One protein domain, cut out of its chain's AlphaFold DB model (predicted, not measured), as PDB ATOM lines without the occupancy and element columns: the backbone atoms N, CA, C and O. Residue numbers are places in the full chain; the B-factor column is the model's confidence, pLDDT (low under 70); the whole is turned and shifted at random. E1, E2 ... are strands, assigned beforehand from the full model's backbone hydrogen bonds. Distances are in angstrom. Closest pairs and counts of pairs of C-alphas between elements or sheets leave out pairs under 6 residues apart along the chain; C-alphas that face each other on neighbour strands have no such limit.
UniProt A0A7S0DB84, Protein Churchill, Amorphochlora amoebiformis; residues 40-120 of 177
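This is residues 40 to 120 of the 177 residues of the protein "Protein Churchill" of Amorphochlora amoebiformis (UniProt A0A7S0DB84). A single long, twisted sheet of five strands, E1 to E5 side by side, has no named helix over either face. A loop of residues 40 to 53 lies at the end of the sheet where E1 begins. The printed part has 81 residues, and its strands E1, E2, E3, E4, E5 follow in this order along the chain and across the sheet, all antiparallel: a meander, each strand the antiparallel neighbour of the one before. The class is all strand; the whole is loose, with a radius of gyration of the C-alphas of 16.0 A, and a rod spanning 50 by 21 by 13 A.

E1, residues 54 to 65, is an edge strand and bends by 52 degrees at residue 58. It forms a hairpin with E2, residues 71 to 81, with N 60 and O 76 at 2.8 A. E2 and E3, residues 87 to 97, form a hairpin with N 75 and O 93 at 2.8 A. E3 and E4, residues 101 to 108, form a hairpin with N 94 and O 105 at 2.9 A. E4 and the other edge strand E5, residues 112 to 119, form a hairpin with N 104 and O 116 at 2.8 A. These N and O pairs are within hydrogen-bond range. E1 and E5 are apart.

E1 begins at C-alpha 54 (148.065, 195.322, 114.383) and is 32.8 A long; E2 is 33.2 A, E3 31.2 A and E4 23.5 A. E5, 23.4 A, ends at C-alpha 119 (160.136, 163.012, 108.277).

The C-alphas of Gly 49 and Asp 68, the two farthest apart, are 50.3 A apart. The four links between strands are tight. The printed part has no cut, and no printed residue is under 70 in pLDDT.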
ATOM      1  N   LEU A  40     141.815 187.591 109.968       94.00
ATOM      2  CA  LEU A  40     140.441 187.085 109.889       94.00
ATOM      3  C   LEU A  40     139.858 186.739 111.266       94.00
ATOM      4  O   LEU A  40     138.646 186.875 111.442       94.00
ATOM      5  N   ASN A  41     140.687 186.355 112.241       95.12
ATOM      6  CA  ASN A  41     140.254 186.101 113.617       95.12
ATOM      7  C   ASN A  41     140.210 187.381 114.477       95.12
ATOM      8  O   ASN A  41     139.627 187.398 115.561       95.12
ATOM      9  N   PHE A  42     140.766 188.496 113.998       94.81
ATOM     10  CA  PHE A  42     140.702 189.762 114.719       94.81
ATOM     11  C   PHE A  42     139.316 190.407 114.559       94.81
ATOM     12  O   PHE A  42     138.891 190.780 113.466       94.81
ATOM     13  N   LYS A  43     138.586 190.553 115.669       94.44
ATOM     14  CA  LYS A  43     137.279 191.234 115.719       94.44
ATOM     15  C   LYS A  43     137.437 192.755 115.811       94.44
ATOM     16  O   LYS A  43     136.590 193.509 115.325       94.44
ATOM     17  N   GLY A  44     138.515 193.200 116.450       93.44
ATOM     18  CA  GLY A  44     138.810 194.601 116.720       93.44
ATOM     19  C   GLY A  44     139.218 194.828 118.167       93.44
ATOM     20  O   GLY A  44     138.757 194.139 119.066       93.44
ATOM     21  N   CYS A  45     140.067 195.823 118.407       94.56
ATOM     22  CA  CYS A  45     140.602 196.106 119.731       94.56
ATOM     23  C   CYS A  45     139.488 196.471 120.724       94.56
ATOM     24  O   CYS A  45     138.800 197.474 120.530       94.56
ATOM     25  N   CYS A  46     139.371 195.736 121.831       93.25
ATOM     26  CA  CYS A  46     138.362 195.986 122.865       93.25
ATOM     27  C   CYS A  46     138.535 197.349 123.564       93.25
ATOM     28  O   CYS A  46     137.563 197.917 124.050       93.25
ATOM     29  N   LYS A  47     139.753 197.914 123.568       91.31
ATOM     30  CA  LYS A  47     140.035 199.214 124.198       91.31
ATOM     31  C   LYS A  47     139.692 200.427 123.334       91.31
ATOM     32  O   LYS A  47     139.285 201.448 123.871       91.31
ATOM     33  N   CYS A  48     139.920 200.364 122.021       93.56
ATOM     34  CA  CYS A  48     139.797 201.541 121.141       93.56
ATOM     35  C   CYS A  48     138.926 201.328 119.896       93.56
ATOM     36  O   CYS A  48     138.791 202.247 119.085       93.56
ATOM     37  N   GLY A  49     138.394 200.120 119.703       90.69
ATOM     38  CA  GLY A  49     137.544 199.747 118.574       90.69
ATOM     39  C   GLY A  49     138.263 199.591 117.232       90.69
ATOM     40  O   GLY A  49     137.607 199.290 116.240       90.69
ATOM     41  N   ASN A  50     139.587 199.788 117.155       92.06
ATOM     42  CA  ASN A  50     140.316 199.683 115.888       92.06
ATOM     43  C   ASN A  50     140.308 198.243 115.350       92.06
ATOM     44  O   ASN A  50     140.676 197.320 116.076       92.06
ATOM     45  N   ARG A  51     139.941 198.066 114.076       88.44
ATOM     46  CA  ARG A  51     139.764 196.751 113.429       88.44
ATOM     47  C   ARG A  51     140.826 196.397 112.394       88.44
ATOM     48  O   ARG A  51     140.864 195.260 111.953       88.44
ATOM     49  N   VAL A  52     141.657 197.357 111.992       80.25
ATOM     50  CA  VAL A  52     142.461 197.207 110.768       80.25
ATOM     51  C   VAL A  52     143.944 196.991 111.056       80.25
ATOM     52  O   VAL A  52     144.596 196.243 110.342       80.25
ATOM     53  N   ALA A  53     144.491 197.620 112.099       85.62
ATOM     54  CA  ALA A  53     145.941 197.695 112.269       85.62
ATOM     55  C   ALA A  53     146.434 197.022 113.558       85.62
ATOM     56  O   ALA A  53     146.125 197.468 114.673       85.62
ATOM     57  N   LEU A  54     147.262 195.994 113.366       93.31
ATOM     58  CA  LEU A  54     148.065 195.322 114.383       93.31
ATOM     59  C   LEU A  54     149.549 195.575 114.128       93.31
ATOM     60  O   LEU A  54     149.962 195.782 112.989       93.31
ATOM     61  N   LYS A  55     150.344 195.555 115.193       95.31
ATOM     62  CA  LYS A  55     151.806 195.562 115.127       95.31
ATOM     63  C   LYS A  55     152.340 194.355 115.884       95.31
ATOM     64  O   LYS A  55     151.739 193.939 116.872       95.31
ATOM     65  N   MET A  56     153.458 193.825 115.412       96.31
ATOM     66  CA  MET A  56     154.235 192.796 116.097       96.31
ATOM     67  C   MET A  56     155.406 193.494 116.777       96.31
ATOM     68  O   MET A  56     156.101 194.282 116.133       96.31
ATOM     69  N   VAL A  57     155.574 193.289 118.079       96.62
ATOM     70  CA  VAL A  57     156.629 193.934 118.873       96.62
ATOM     71  C   VAL A  57     157.296 192.931 119.799       96.62
ATOM     72  O   VAL A  57     156.732 191.874 120.077       96.62
ATOM     73  N   SER A  58     158.475 193.298 120.306       95.19
ATOM     74  CA  SER A  58     159.236 192.478 121.255       95.19
ATOM     75  C   SER A  58     159.543 191.084 120.706       95.19
ATOM     76  O   SER A  58     159.410 190.108 121.435       95.19
ATOM     77  N   ARG A  59     159.919 191.003 119.418       97.44
ATOM     78  CA  ARG A  59     160.366 189.746 118.814       97.44
ATOM     79  C   ARG A  59     161.638 189.281 119.512       97.44
ATOM     80  O   ARG A  59     162.584 190.059 119.623       97.44
ATOM     81  N   LYS A  60     161.626 188.036 119.962       97.81
ATOM     82  CA  LYS A  60     162.769 187.296 120.484       97.81
ATOM     83  C   LYS A  60     162.902 186.014 119.681       97.81
ATOM     84  O   LYS A  60     161.884 185.433 119.305       97.81
ATOM     85  N   VAL A  61     164.144 185.644 119.419       97.88
ATOM     86  CA  VAL A  61     164.528 184.414 118.739       97.88
ATOM     87  C   VAL A  61     165.601 183.783 119.614       97.88
ATOM     88  O   VAL A  61     166.554 184.469 119.992       97.88
ATOM     89  N   GLU A  62     165.372 182.542 120.009       97.69
ATOM     90  CA  GLU A  62     166.279 181.721 120.806       97.69
ATOM     91  C   GLU A  62     166.622 180.507 119.943       97.69
ATOM     92  O   GLU A  62     165.721 179.766 119.562       97.69
ATOM     93  N   GLU A  63     167.893 180.370 119.570       97.00
ATOM     94  CA  GLU A  63     168.404 179.309 118.698       97.00
ATOM     95  C   GLU A  63     169.423 178.482 119.486       97.00
ATOM     96  O   GLU A  63     170.327 179.048 120.110       97.00
ATOM     97  N   GLU A  64     169.280 177.160 119.456       96.31
ATOM     98  CA  GLU A  64     170.203 176.214 120.085       96.31
ATOM     99  C   GLU A  64     170.602 175.136 119.072       96.31
ATOM    100  O   GLU A  64     169.749 174.575 118.382       96.31
ATOM    101  N   GLU A  65     171.903 174.853 118.990       95.69
ATOM    102  CA  GLU A  65     172.469 173.783 118.169       95.69
ATOM    103  C   GLU A  65     173.315 172.865 119.058       95.69
ATOM    104  O   GLU A  65     174.290 173.305 119.681       95.69
ATOM    105  N   ASP A  66     172.951 171.587 119.106       91.94
ATOM    106  CA  ASP A  66     173.670 170.571 119.862       91.94
ATOM    107  C   ASP A  66     174.766 169.895 119.026       91.94
ATOM    108  O   ASP A  66     174.843 169.986 117.798       91.94
ATOM    109  N   LYS A  67     175.671 169.186 119.709       89.06
ATOM    110  CA  LYS A  67     176.835 168.530 119.079       89.06
ATOM    111  C   LYS A  67     176.464 167.392 118.123       89.06
ATOM    112  O   LYS A  67     177.308 166.996 117.322       89.06
ATOM    113  N   ASP A  68     175.264 166.842 118.252       88.38
ATOM    114  CA  ASP A  68     174.696 165.806 117.386       88.38
ATOM    115  C   ASP A  68     173.992 166.390 116.146       88.38
ATOM    116  O   ASP A  68     173.538 165.639 115.287       88.38
ATOM    117  N   GLY A  69     173.964 167.719 116.006       87.81
ATOM    118  CA  GLY A  69     173.291 168.392 114.903       87.81
ATOM    119  C   GLY A  69     171.790 168.571 115.118       87.81
ATOM    120  O   GLY A  69     171.101 168.922 114.162       87.81
ATOM    121  N   TYR A  70     171.283 168.354 116.337       94.25
ATOM    122  CA  TYR A  70     169.943 168.786 116.714       94.25
ATOM    123  C   TYR A  70     169.875 170.320 116.756       94.25
ATOM    124  O   TYR A  70     170.715 170.974 117.375       94.25
ATOM    125  N   ILE A  71     168.882 170.890 116.074       96.19
ATOM    126  CA  ILE A  71     168.656 172.335 115.969       96.19
ATOM    127  C   ILE A  71     167.291 172.648 116.568       96.19
ATOM    128  O   ILE A  71     166.294 172.031 116.191       96.19
ATOM    129  N   SER A  72     167.219 173.648 117.440       96.88
ATOM    130  CA  SER A  72     165.950 174.201 117.906       96.88
ATOM    131  C   SER A  72     165.912 175.719 117.765       96.88
ATOM    132  O   SER A  72     166.910 176.407 117.968       96.88
ATOM    133  N   GLU A  73     164.748 176.245 117.401       98.00
ATOM    134  CA  GLU A  73     164.472 177.675 117.314       98.00
ATOM    135  C   GLU A  73     163.133 177.972 117.991       98.00
ATOM    136  O   GLU A  73     162.097 177.394 117.654       98.00
ATOM    137  N   VAL A  74     163.127 178.928 118.916       98.25
ATOM    138  CA  VAL A  74     161.919 179.442 119.560       98.25
ATOM    139  C   VAL A  74     161.753 180.918 119.227       98.25
ATOM    140  O   VAL A  74     162.584 181.762 119.563       98.25
ATOM    141  N   VAL A  75     160.618 181.256 118.617       98.31
ATOM    142  CA  VAL A  75     160.246 182.631 118.277       98.31
ATOM    143  C   VAL A  75     159.066 183.069 119.129       98.31
ATOM    144  O   VAL A  75     157.978 182.491 119.081       98.31
ATOM    145  N   THR A  76     159.249 184.165 119.867       98.12
ATOM    146  CA  THR A  76     158.176 184.788 120.651       98.12
ATOM    147  C   THR A  76     158.019 186.263 120.316       98.12
ATOM    148  O   THR A  76     158.995 186.994 120.146       98.12
ATOM    149  N   PHE A  77     156.778 186.733 120.185       98.12
ATOM    150  CA  PHE A  77     156.487 188.157 119.997       98.12
ATOM    151  C   PHE A  77     155.059 188.511 120.411       98.12
ATOM    152  O   PHE A  77     154.196 187.655 120.556       98.12
ATOM    153  N   ASN A  78     154.776 189.803 120.567       97.25
ATOM    154  CA  ASN A  78     153.460 190.288 120.973       97.25
ATOM    155  C   ASN A  78     152.690 190.925 119.816       97.25
ATOM    156  O   ASN A  78     153.203 191.809 119.125       97.25
ATOM    157  N   HIS A  79     151.413 190.568 119.681       96.19
ATOM    158  CA  HIS A  79     150.452 191.311 118.876       96.19
ATOM    159  C   HIS A  79     149.889 192.478 119.678       96.19
ATOM    160  O   HIS A  79     149.215 192.289 120.693       96.19
ATOM    161  N   ILE A  80     150.104 193.696 119.190       95.62
ATOM    162  CA  ILE A  80     149.569 194.908 119.806       95.62
ATOM    163  C   ILE A  80     148.662 195.666 118.840       95.62
ATOM    164  O   ILE A  80     148.877 195.701 117.627       95.62
ATOM    165  N   CYS A  81     147.646 196.333 119.377       95.62
ATOM    166  CA  CYS A  81     146.840 197.260 118.597       95.62
ATOM    167  C   CYS A  81     147.688 198.464 118.170       95.62
ATOM    168  O   CYS A  81     148.220 199.181 119.016       95.62
ATOM    169  N   ALA A  82     147.734 198.766 116.872       94.81
ATOM    170  CA  ALA A  82     148.544 199.868 116.354       94.81
ATOM    171  C   ALA A  82     148.114 201.263 116.851       94.81
ATOM    172  O   ALA A  82     148.916 202.192 116.790       94.81
ATOM    173  N   LYS A  83     146.858 201.417 117.301       94.94
ATOM    174  CA  LYS A  83     146.269 202.708 117.696       94.94
ATOM    175  C   LYS A  83     146.507 203.052 119.167       94.94
ATOM    176  O   LYS A  83     146.822 204.192 119.473       94.94
ATOM    177  N   CYS A  84     146.300 202.098 120.073       94.19
ATOM    178  CA  CYS A  84     146.379 202.335 121.520       94.19
ATOM    179  C   CYS A  84     147.439 201.483 122.229       94.19
ATOM    180  O   CYS A  84     147.474 201.467 123.456       94.19
ATOM    181  N   SER A  85     148.244 200.731 121.474       93.88
ATOM    182  CA  SER A  85     149.278 199.825 121.991       93.88
ATOM    183  C   SER A  85     148.755 198.785 122.989       93.88
ATOM    184  O   SER A  85     149.498 198.265 123.816       93.88
ATOM    185  N   HIS A  86     147.462 198.458 122.927       92.44
ATOM    186  CA  HIS A  86     146.891 197.370 123.710       92.44
ATOM    187  C   HIS A  86     147.497 196.037 123.272       92.44
ATOM    188  O   HIS A  86     147.338 195.665 122.111       92.44
ATOM    189  N   VAL A  87     148.139 195.324 124.199       94.56
ATOM    190  CA  VAL A  87     148.579 193.938 123.994       94.56
ATOM    191  C   VAL A  87     147.358 193.038 123.858       94.56
ATOM    192  O   VAL A  87     146.538 192.975 124.773       94.56
ATOM    193  N   ILE A  88     147.233 192.394 122.702       94.00
ATOM    194  CA  ILE A  88     146.136 191.484 122.369       94.00
ATOM    195  C   ILE A  88     146.496 190.080 122.827       94.00
ATOM    196  O   ILE A  88     145.728 189.459 123.557       94.00
ATOM    197  N   CYS A  89     147.666 189.598 122.415       95.62
ATOM    198  CA  CYS A  89     148.202 188.314 122.832       95.62
ATOM    199  C   CYS A  89     149.692 188.198 122.512       95.62
ATOM    200  O   CYS A  89     150.232 188.971 121.717       95.62
ATOM    201  N   GLU A  90     150.308 187.190 123.111       96.69
ATOM    202  CA  GLU A  90     151.635 186.699 122.766       96.69
ATOM    203  C   GLU A  90     151.510 185.580 121.723       96.69
ATOM    204  O   GLU A  90     150.537 184.817 121.727       96.69
ATOM    205  N   HIS A  91     152.465 185.540 120.805       97.88
ATOM    206  CA  HIS A  91     152.633 184.524 119.781       97.88
ATOM    207  C   HIS A  91     153.846 183.682 120.143       97.88
ATOM    208  O   HIS A  91     154.915 184.237 120.402       97.88
ATOM    209  N   TYR A  92     153.659 182.368 120.133       98.38
ATOM    210  CA  TYR A  92     154.702 181.378 120.326       98.38
ATOM    211  C   TYR A  92     154.817 180.520 119.069       98.38
ATOM    212  O   TYR A  92     153.807 180.048 118.534       98.38
ATOM    213  N   TYR A  93     156.043 180.329 118.614       98.50
ATOM    214  CA  TYR A  93     156.409 179.407 117.555       98.50
ATOM    215  C   TYR A  93     157.670 178.664 117.990       98.50
ATOM    216  O   TYR A  93     158.586 179.298 118.515       98.50
ATOM    217  N   SER A  94     157.708 177.354 117.770       98.00
ATOM    218  CA  SER A  94     158.927 176.567 117.905       98.00
ATOM    219  C   SER A  94     159.156 175.707 116.675       98.00
ATOM    220  O   SER A  94     158.218 175.272 115.994       98.00
ATOM    221  N   PHE A  95     160.431 175.500 116.401       97.75
ATOM    222  CA  PHE A  95     160.954 174.636 115.373       97.75
ATOM    223  C   PHE A  95     162.027 173.756 115.998       97.75
ATOM    224  O   PHE A  95     162.884 174.252 116.723       97.75
ATOM    225  N   GLU A  96     161.963 172.464 115.720       96.94
ATOM    226  CA  GLU A  96     162.930 171.475 116.184       96.94
ATOM    227  C   GLU A  96     163.284 170.583 114.994       96.94
ATOM    228  O   GLU A  96     162.396 170.087 114.300       96.94
ATOM    229  N   ALA A  97     164.568 170.390 114.718       96.38
ATOM    230  CA  ALA A  97     165.053 169.514 113.663       96.38
ATOM    231  C   ALA A  97     166.128 168.584 114.219       96.38
ATOM    232  O   ALA A  97     167.168 169.034 114.692       96.38
ATOM    233  N   GLY A  98     165.859 167.283 114.145       92.38
ATOM    234  CA  GLY A  98     166.810 166.226 114.479       92.38
ATOM    235  C   GLY A  98     167.272 165.464 113.238       92.38
ATOM    236  O   GLY A  98     167.161 165.945 112.112       92.38
ATOM    237  N   GLU A  99     167.759 164.239 113.437       90.19
ATOM    238  CA  GLU A  99     168.304 163.410 112.351       90.19
ATOM    239  C   GLU A  99     167.233 162.902 111.367       90.19
ATOM    240  O   GLU A  99     167.476 162.846 110.160       90.19
ATOM    241  N   ASP A 100     166.047 162.547 111.872       90.94
ATOM    242  CA  ASP A 100     165.009 161.843 111.100       90.94
ATOM    243  C   ASP A 100     163.721 162.652 110.904       90.94
ATOM    244  O   ASP A 100     162.876 162.294 110.077       90.94
ATOM    245  N   ALA A 101     163.556 163.748 111.644       94.44
ATOM    246  CA  ALA A 101     162.335 164.533 111.635       94.44
ATOM    247  C   ALA A 101     162.592 166.020 111.876       94.44
ATOM    248  O   ALA A 101     163.547 166.413 112.545       94.44
ATOM    249  N   GLN A 102     161.666 166.822 111.364       95.69
ATOM    250  CA  GLN A 102     161.499 168.224 111.707       95.69
ATOM    251  C   GLN A 102     160.082 168.458 112.233       95.69
ATOM    252  O   GLN A 102     159.100 167.959 111.667       95.69
ATOM    253  N   GLU A 103     159.979 169.232 113.301       97.12
ATOM    254  CA  GLU A 103     158.752 169.552 114.010       97.12
ATOM    255  C   GLU A 103     158.541 171.062 114.050       97.12
ATOM    256  O   GLU A 103     159.454 171.850 114.283       97.12
ATOM    257  N   TYR A 104     157.300 171.463 113.810       97.75
ATOM    258  CA  TYR A 104     156.851 172.843 113.844       97.75
ATOM    259  C   TYR A 104     155.659 172.942 114.773       97.75
ATOM    260  O   TYR A 104     154.663 172.240 114.571       97.75
ATOM    261  N   LEU A 105     155.692 173.881 115.708       98.06
ATOM    262  CA  LEU A 105     154.583 174.172 116.605       98.06
ATOM    263  C   LEU A 105     154.296 175.671 116.602       98.06
ATOM    264  O   LEU A 105     155.190 176.508 116.599       98.06
ATOM    265  N   MET A 106     153.017 176.027 116.620       98.06
ATOM    266  CA  MET A 106     152.568 177.403 116.779       98.06
ATOM    267  C   MET A 106     151.431 177.448 117.793       98.06
ATOM    268  O   MET A 106     150.407 176.789 117.610       98.06
ATOM    269  N   GLU A 107     151.564 178.297 118.810       97.62
ATOM    270  CA  GLU A 107     150.495 178.629 119.747       97.62
ATOM    271  C   GLU A 107     150.301 180.144 119.847       97.62
ATOM    272  O   GLU A 107     151.127 180.884 120.375       97.62
ATOM    273  N   CYS A 108     149.148 180.629 119.397       97.44
ATOM    274  CA  CYS A 108     148.800 182.038 119.514       97.44
ATOM    275  C   CYS A 108     147.277 182.205 119.627       97.44
ATOM    276  O   CYS A 108     146.541 181.694 118.779       97.44
ATOM    277  N   PRO A 109     146.756 182.945 120.626       96.19
ATOM    278  CA  PRO A 109     145.326 183.236 120.732       96.19
ATOM    279  C   PRO A 109     144.719 183.831 119.457       96.19
ATOM    280  O   PRO A 109     143.610 183.452 119.084       96.19
ATOM    281  N   LEU A 110     145.451 184.726 118.784       95.88
ATOM    282  CA  LEU A 110     145.030 185.345 117.531       95.88
ATOM    283  C   LEU A 110     145.264 184.428 116.323       95.88
ATOM    284  O   LEU A 110     144.333 184.221 115.544       95.88
ATOM    285  N   CYS A 111     146.488 183.917 116.145       97.25
ATOM    286  CA  CYS A 111     146.888 183.204 114.927       97.25
ATOM    287  C   CYS A 111     146.360 181.772 114.855       97.25
ATOM    288  O   CYS A 111     145.989 181.324 113.764       97.25
ATOM    289  N   GLY A 112     146.265 181.110 116.006       97.06
ATOM    290  CA  GLY A 112     145.746 179.760 116.145       97.06
ATOM    291  C   GLY A 112     146.711 178.783 116.796       97.06
ATOM    292  O   GLY A 112     147.748 179.175 117.333       97.06
ATOM    293  N   ARG A 113     146.333 177.507 116.738       98.00
ATOM    294  CA  ARG A 113     147.210 176.370 117.026       98.00
ATOM    295  C   ARG A 113     147.522 175.645 115.735       98.00
ATOM    296  O   ARG A 113     146.601 175.352 114.974       98.00
ATOM    297  N   GLY A 114     148.794 175.380 115.496       97.75
ATOM    298  CA  GLY A 114     149.246 174.556 114.389       97.75
ATOM    299  C   GLY A 114     150.378 173.656 114.848       97.75
ATOM    300  O   GLY A 114     151.178 174.069 115.683       97.75
ATOM    301  N   ALA A 115     150.413 172.440 114.321       97.56
ATOM    302  CA  ALA A 115     151.505 171.507 114.519       97.56
ATOM    303  C   ALA A 115     151.762 170.749 113.215       97.56
ATOM    304  O   ALA A 115     150.821 170.316 112.536       97.56
ATOM    305  N   HIS A 116     153.027 170.594 112.851       97.25
ATOM    306  CA  HIS A 116     153.412 169.817 111.686       97.25
ATOM    307  C   HIS A 116     154.726 169.094 111.936       97.25
ATOM    308  O   HIS A 116     155.714 169.721 112.291       97.25
ATOM    309  N   THR A 117     154.730 167.791 111.677       96.31
ATOM    310  CA  THR A 117     155.940 166.974 111.639       96.31
ATOM    311  C   THR A 117     156.177 166.529 110.203       96.31
ATOM    312  O   THR A 117     155.239 166.090 109.524       96.31
ATOM    313  N   SER A 118     157.415 166.643 109.742       93.94
ATOM    314  CA  SER A 118     157.881 166.087 108.475       93.94
ATOM    315  C   SER A 118     159.052 165.161 108.762       93.94
ATOM    316  O   SER A 118     159.953 165.531 109.504       93.94
ATOM    317  N   LEU A 119     159.037 163.970 108.174       93.06
ATOM    318  CA  LEU A 119     160.136 163.012 108.277       93.06
ATOM    319  C   LEU A 119     161.099 163.228 107.109       93.06
ATOM    320  O   LEU A 119     160.657 163.568 106.009       93.06
ATOM    321  N   PHE A 120     162.395 163.032 107.331       84.12
ATOM    322  CA  PHE A 120     163.363 162.979 106.243       84.12
ATOM    323  C   PHE A 120     163.253 161.615 105.549       84.12
ATOM    324  O   PHE A 120     163.157 160.574 106.201       84.12
TER     325      PHE A 120